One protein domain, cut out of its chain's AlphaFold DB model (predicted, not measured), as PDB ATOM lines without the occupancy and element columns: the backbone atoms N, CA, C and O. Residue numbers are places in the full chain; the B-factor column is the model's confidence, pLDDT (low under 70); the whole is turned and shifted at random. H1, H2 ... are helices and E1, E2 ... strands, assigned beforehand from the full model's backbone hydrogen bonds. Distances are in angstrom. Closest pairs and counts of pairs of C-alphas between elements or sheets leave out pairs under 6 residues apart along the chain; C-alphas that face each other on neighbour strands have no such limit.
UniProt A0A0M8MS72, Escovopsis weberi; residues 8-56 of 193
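What this domain is: This is residues 8 to 56 of the 193 residues of a protein of Escovopsis weberi (UniProt A0A0M8MS72). A small three-stranded sheet has a short helix, H1, grazing it at the E1 edge, and a long loop runs from that helix back to the opposite edge strand, E2. E2 and E3 form a hairpin, while residues 20 to 29, including the last three residues of H1, stick out from the body. The printed part has 49 residues, with one named helix and three named strands in the order E1, H1, E2, E3; the sheet order is E1, E3, E2, all antiparallel. The class is mixed, helices and strands, though under half of the residues are in named elements. The whole is compact, with a radius of gyration of the C-alphas of 10.8 A and spans of 30 by 22 by 16 A.

How they stand to each other: E1, residues 8 to 11, is an edge strand and the antiparallel neighbour of the inner strand E3, residues 50 to 55, at 161 degrees; N 10 and O 52 are within hydrogen-bond range at 2.8 A. H1, residues 17 to 22, only grazes the sheet with its residues 17 to 19; its closest C-alphas to E1 are those of Tyr 18 and Trp 8, 6.3 A apart. In H1 every O i to N i+4 pair is within hydrogen-bond range. E2, residues 37 to 42, is the other edge strand, antiparallel to E3 at 168 degrees, with N 53 and O 39 at 2.8 A. E1, H1 and E2 make a split strand-helix-strand unit, two strands running the same way with E3 between them, and its crossover is right-handed.

Where its parts are: E1 begins at C-alpha 8 (-16.503, 39.729, 27.508). H1 spans 8.6 A, E2 13.6 A. E3 spans 16.6 A and ends at C-alpha 55 (-14.072, 45.590, 25.930).

The domain as a whole: The farthest C-alphas, those of Ser 46 and Ser 56, are 30.4 A apart. The printed part has no cut; the link from H1 to E2 is long. Residues 16 to 29 of this model have pLDDT under 70.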
ATOM      1  N   TRP A   8     -16.638  41.135  27.150       90.94
ATOM      2  CA  TRP A   8     -16.503  39.729  27.508       90.94
ATOM      3  C   TRP A   8     -15.917  39.581  28.906       90.94
ATOM      4  O   TRP A   8     -15.197  40.462  29.380       90.94
ATOM      5  N   VAL A   9     -16.218  38.455  29.552       91.38
ATOM      6  CA  VAL A   9     -15.543  38.024  30.780       91.38
ATOM      7  C   VAL A   9     -14.525  36.960  30.403       91.38
ATOM      8  O   VAL A   9     -14.860  35.990  29.728       91.38
ATOM      9  N   HIS A  10     -13.293  37.170  30.841       87.88
ATOM     10  CA  HIS A  10     -12.172  36.271  30.643       87.88
ATOM     11  C   HIS A  10     -11.700  35.742  31.995       87.88
ATOM     12  O   HIS A  10     -11.627  36.514  32.952       87.88
ATOM     13  N   ILE A  11     -11.404  34.449  32.079       89.81
ATOM     14  CA  ILE A  11     -10.872  33.792  33.277       89.81
ATOM     15  C   ILE A  11      -9.543  33.164  32.864       89.81
ATOM     16  O   ILE A  11      -9.494  32.442  31.870       89.81
ATOM     17  N   GLN A  12      -8.467  33.492  33.581       87.12
ATOM     18  CA  GLN A  12      -7.122  33.050  33.218       87.12
ATOM     19  C   GLN A  12      -7.027  31.522  33.246       87.12
ATOM     20  O   GLN A  12      -7.454  30.902  34.218       87.12
ATOM     21  N   GLY A  13      -6.455  30.927  32.195       83.00
ATOM     22  CA  GLY A  13      -6.321  29.474  32.064       83.00
ATOM     23  C   GLY A  13      -7.605  28.719  31.696       83.00
ATOM     24  O   GLY A  13      -7.537  27.515  31.468       83.00
ATOM     25  N   GLU A  14      -8.752  29.397  31.585       81.50
ATOM     26  CA  GLU A  14     -10.033  28.777  31.235       81.50
ATOM     27  C   GLU A  14     -10.447  29.088  29.796       81.50
ATOM     28  O   GLU A  14     -10.350  30.223  29.309       81.50
ATOM     29  N   ARG A  15     -10.995  28.077  29.115       70.62
ATOM     30  CA  ARG A  15     -11.594  28.269  27.795       70.62
ATOM     31  C   ARG A  15     -12.981  28.884  27.961       70.62
ATOM     32  O   ARG A  15     -13.921  28.238  28.405       70.62
ATOM     33  N   THR A  16     -13.110  30.134  27.544       68.50
ATOM     34  CA  THR A  16     -14.382  30.869  27.492       68.50
ATOM     35  C   THR A  16     -14.795  31.142  26.043       68.50
ATOM     36  O   THR A  16     -13.957  31.106  25.137       68.50
ATOM     37  N   ALA A  17     -16.060  31.503  25.807       64.62
ATOM     38  CA  ALA A  17     -16.542  31.926  24.484       64.62
ATOM     39  C   ALA A  17     -15.703  33.074  23.863       64.62
ATOM     40  O   ALA A  17     -15.561  33.190  22.649       64.62
ATOM     41  N   TYR A  18     -15.068  33.911  24.693       57.41
ATOM     42  CA  TYR A  18     -14.105  34.914  24.234       57.41
ATOM     43  C   TYR A  18     -12.849  34.283  23.618       57.41
ATOM     44  O   TYR A  18     -12.412  34.686  22.535       57.41
ATOM     45  N   THR A  19     -12.278  33.280  24.292       56.22
ATOM     46  CA  THR A  19     -11.095  32.562  23.800       56.22
ATOM     47  C   THR A  19     -11.395  31.774  22.526       56.22
ATOM     48  O   THR A  19     -10.558  31.770  21.631       56.22
ATOM     49  N   SER A  20     -12.598  31.205  22.368       57.94
ATOM     50  CA  SER A  20     -12.986  30.530  21.120       57.94
ATOM     51  C   SER A  20     -13.198  31.506  19.953       57.94
ATOM     52  O   SER A  20     -12.840  31.181  18.819       57.94
ATOM     53  N   TYR A  21     -13.713  32.714  20.216       56.16
ATOM     54  CA  TYR A  21     -14.048  33.690  19.172       56.16
ATOM     55  C   TYR A  21     -12.866  34.568  18.717       56.16
ATOM     56  O   TYR A  21     -12.676  34.767  17.517       56.16
ATOM     57  N   TYR A  22     -12.063  35.108  19.645       51.78
ATOM     58  CA  TYR A  22     -10.963  36.036  19.319       51.78
ATOM     59  C   TYR A  22      -9.595  35.365  19.212       51.78
ATOM     60  O   TYR A  22      -8.768  35.790  18.404       51.78
ATOM     61  N   ASN A  23      -9.366  34.314  19.996       51.66
ATOM     62  CA  ASN A  23      -8.092  33.610  20.071       51.66
ATOM     63  C   ASN A  23      -8.281  32.156  19.640       51.66
ATOM     64  O   ASN A  23      -7.942  31.254  20.402       51.66
ATOM     65  N   ARG A  24      -8.789  31.921  18.413       52.41
ATOM     66  CA  ARG A  24      -8.623  30.616  17.743       52.41
ATOM     67  C   ARG A  24      -7.181  30.184  17.983       52.41
ATOM     68  O   ARG A  24      -6.285  30.880  17.508       52.41
ATOM     69  N   ALA A  25      -7.017  29.154  18.812       47.16
ATOM     70  CA  ALA A  25      -5.827  28.897  19.613       47.16
ATOM     71  C   ALA A  25      -4.537  29.291  18.884       47.16
ATOM     72  O   ALA A  25      -4.085  28.605  17.972       47.16
ATOM     73  N   LYS A  26      -3.971  30.444  19.250       47.38
ATOM     74  CA  LYS A  26      -2.551  30.678  19.022       47.38
ATOM     75  C   LYS A  26      -1.866  30.174  20.277       47.38
ATOM     76  O   LYS A  26      -2.201  30.658  21.354       47.38
ATOM     77  N   ASP A  27      -0.921  29.250  20.124       52.50
ATOM     78  CA  ASP A  27      -0.068  28.673  21.180       52.50
ATOM     79  C   ASP A  27       0.895  29.707  21.808       52.50
ATOM     80  O   ASP A  27       2.061  29.438  22.082       52.50
ATOM     81  N   SER A  28       0.448  30.950  21.968       52.00
ATOM     82  CA  SER A  28       1.205  32.026  22.595       52.00
ATOM     83  C   SER A  28       0.881  32.069  24.089       52.00
ATOM     84  O   SER A  28      -0.274  31.832  24.452       52.00
ATOM     85  N   PRO A  29       1.856  32.396  24.956       59.69
ATOM     86  CA  PRO A  29       1.601  32.575  26.379       59.69
ATOM     87  C   PRO A  29       0.467  33.577  26.590       59.69
ATOM     88  O   PRO A  29       0.436  34.632  25.951       59.69
ATOM     89  N   GLU A  30      -0.465  33.240  27.476       71.44
ATOM     90  CA  GLU A  30      -1.589  34.106  27.801       71.44
ATOM     91  C   GLU A  30      -1.083  35.366  28.525       71.44
ATOM     92  O   GLU A  30      -0.688  35.318  29.690       71.44
ATOM     93  N   GLU A  31      -1.057  36.505  27.827       81.62
ATOM     94  CA  GLU A  31      -0.717  37.800  28.421       81.62
ATOM     95  C   GLU A  31      -1.810  38.225  29.414       81.62
ATOM     96  O   GLU A  31      -2.986  38.324  29.050       81.62
ATOM     97  N   TRP A  32      -1.420  38.502  30.666       85.88
ATOM     98  CA  TRP A  32      -2.345  38.886  31.731       85.88
ATOM     99  C   TRP A  32      -1.920  40.176  32.460       85.88
ATOM    100  O   TRP A  32      -0.768  40.272  32.889       85.88
ATOM    101  N   PRO A  33      -2.843  41.135  32.700       89.69
ATOM    102  CA  PRO A  33      -4.241  41.151  32.255       89.69
ATOM    103  C   PRO A  33      -4.389  41.261  30.726       89.69
ATOM    104  O   PRO A  33      -3.543  41.871  30.074       89.69
ATOM    105  N   PRO A  34      -5.475  40.730  30.140       88.44
ATOM    106  CA  PRO A  34      -5.658  40.704  28.691       88.44
ATOM    107  C   PRO A  34      -5.769  42.108  28.092       88.44
ATOM    108  O   PRO A  34      -6.283  43.048  28.712       88.44
ATOM    109  N   ARG A  35      -5.368  42.256  26.826       87.94
ATOM    110  CA  ARG A  35      -5.518  43.524  26.100       87.94
ATOM    111  C   ARG A  35      -6.971  44.014  26.143       87.94
ATOM    112  O   ARG A  35      -7.918  43.254  25.969       87.94
ATOM    113  N   PHE A  36      -7.135  45.326  26.315       92.00
ATOM    114  CA  PHE A  36      -8.428  46.013  26.442       92.00
ATOM    115  C   PHE A  36      -9.233  45.718  27.715       92.00
ATOM    116  O   PHE A  36     -10.404  46.118  27.768       92.00
ATOM    117  N   TRP A  37      -8.630  45.115  28.744       93.56
ATOM    118  CA  TRP A  37      -9.265  45.005  30.056       93.56
ATOM    119  C   TRP A  37      -9.755  46.374  30.566       93.56
ATOM    120  O   TRP A  37      -9.196  47.432  30.251       93.56
ATOM    121  N   LYS A  38     -10.874  46.355  31.294       94.81
ATOM    122  CA  LYS A  38     -11.478  47.529  31.955       94.81
ATOM    123  C   LYS A  38     -11.598  47.339  33.457       94.81
ATOM    124  O   LYS A  38     -11.609  48.315  34.195       94.81
ATOM    125  N   PHE A  39     -11.728  46.091  33.885       94.50
ATOM    126  CA  PHE A  39     -11.855  45.691  35.275       94.50
ATOM    127  C   PHE A  39     -11.274  44.287  35.413       94.50
ATOM    128  O   PHE A  39     -11.534  43.453  34.547       94.50
ATOM    129  N   HIS A  40     -10.504  44.025  36.465       93.62
ATOM    130  CA  HIS A  40     -10.022  42.684  36.773       93.62
ATOM    131  C   HIS A  40     -10.178  42.388  38.266       93.62
ATOM    132  O   HIS A  40     -10.186  43.293  39.099       93.62
ATOM    133  N   LEU A  41     -10.294  41.106  38.587       93.75
ATOM    134  CA  LEU A  41     -10.390  40.548  39.925       93.75
ATOM    135  C   LEU A  41      -9.324  39.468  40.089       93.75
ATOM    136  O   LEU A  41      -8.948  38.802  39.126       93.75
ATOM    137  N   SER A  42      -8.849  39.309  41.319       95.50
ATOM    138  CA  SER A  42      -7.981  38.211  41.736       95.50
ATOM    139  C   SER A  42      -8.551  37.626  43.012       95.50
ATOM    140  O   SER A  42      -8.899  38.377  43.925       95.50
ATOM    141  N   THR A  43      -8.637  36.304  43.093       95.38
ATOM    142  CA  THR A  43      -8.924  35.635  44.361       95.38
ATOM    143  C   THR A  43      -7.672  35.615  45.240       95.38
ATOM    144  O   THR A  43      -6.554  35.848  44.776       95.38
ATOM    145  N   THR A  44      -7.872  35.356  46.531       96.25
ATOM    146  CA  THR A  44      -6.804  35.214  47.533       96.25
ATOM    147  C   THR A  44      -6.417  33.757  47.792       96.25
ATOM    148  O   THR A  44      -5.577  33.491  48.650       96.25
ATOM    149  N   CYS A  45      -7.038  32.800  47.090       92.56
ATOM    150  CA  CYS A  45      -6.680  31.389  47.197       92.56
ATOM    151  C   CYS A  45      -5.312  31.114  46.554       92.56
ATOM    152  O   CYS A  45      -4.756  31.959  45.855       92.56
ATOM    153  N   SER A  46      -4.771  29.922  46.802       92.69
ATOM    154  CA  SER A  46      -3.504  29.471  46.226       92.69
ATOM    155  C   SER A  46      -3.741  28.199  45.401       92.69
ATOM    156  O   SER A  46      -4.148  27.196  45.992       92.69
ATOM    157  N   PRO A  47      -3.524  28.215  44.071       90.31
ATOM    158  CA  PRO A  47      -3.123  29.371  43.262       90.31
ATOM    159  C   PRO A  47      -4.251  30.418  43.125       90.31
ATOM    160  O   PRO A  47      -5.428  30.067  43.260       90.31
ATOM    161  N   PRO A  48      -3.922  31.701  42.875       92.31
ATOM    162  CA  PRO A  48      -4.928  32.726  42.629       92.31
ATOM    163  C   PRO A  48      -5.646  32.470  41.303       92.31
ATOM    164  O   PRO A  48      -5.050  32.032  40.321       92.31
ATOM    165  N   ILE A  49      -6.938  32.782  41.277       92.75
ATOM    166  CA  ILE A  49      -7.771  32.773  40.077       92.75
ATOM    167  C   ILE A  49      -7.964  34.222  39.657       92.75
ATOM    168  O   ILE A  49      -8.380  35.064  40.462       92.75
ATOM    169  N   HIS A  50      -7.693  34.505  38.390       93.25
ATOM    170  CA  HIS A  50      -7.817  35.840  37.832       93.25
ATOM    171  C   HIS A  50      -8.963  35.906  36.823       93.25
ATOM    172  O   HIS A  50      -9.110  35.035  35.969       93.25
ATOM    173  N   ALA A  51      -9.774  36.960  36.913       93.25
ATOM    174  CA  ALA A  51     -10.861  37.226  35.975       93.25
ATOM    175  C   ALA A  51     -10.817  38.682  35.504       93.25
ATOM    176  O   ALA A  51     -10.527  39.578  36.292       93.25
ATOM    177  N   ALA A  52     -11.120  38.945  34.236       93.75
ATOM    178  CA  ALA A  52     -11.113  40.285  33.662       93.75
ATOM    179  C   ALA A  52     -12.333  40.521  32.769       93.75
ATOM    180  O   ALA A  52     -12.698  39.681  31.954       93.75
ATOM    181  N   PHE A  53     -12.942  41.700  32.884       94.56
ATOM    182  CA  PHE A  53     -13.877  42.212  31.889       94.56
ATOM    183  C   PHE A  53     -13.096  42.994  30.830       94.56
ATOM    184  O   PHE A  53     -12.442  43.998  31.144       94.56
ATOM    185  N   VAL A  54     -13.173  42.546  29.580       93.12
ATOM    186  CA  VAL A  54     -12.513  43.163  28.421       93.12
ATOM    187  C   VAL A  54     -13.543  43.802  27.513       93.12
ATOM    188  O   VAL A  54     -14.629  43.267  27.341       93.12
ATOM    189  N   ASP A  55     -13.210  44.949  26.924       93.81
ATOM    190  CA  ASP A  55     -14.072  45.590  25.930       93.81
ATOM    191  C   ASP A  55     -13.258  46.515  25.016       93.81
ATOM    192  O   ASP A  55     -12.841  47.611  25.412       93.81
ATOM    193  N   SER A  56     -13.024  46.080  23.778       92.19
ATOM    194  CA  SER A  56     -12.216  46.832  22.812       92.19
ATOM    195  C   SER A  56     -12.909  48.104  22.317       92.19
ATOM    196  O   SER A  56     -12.240  49.121  22.131       92.19
TER     197      SER A  56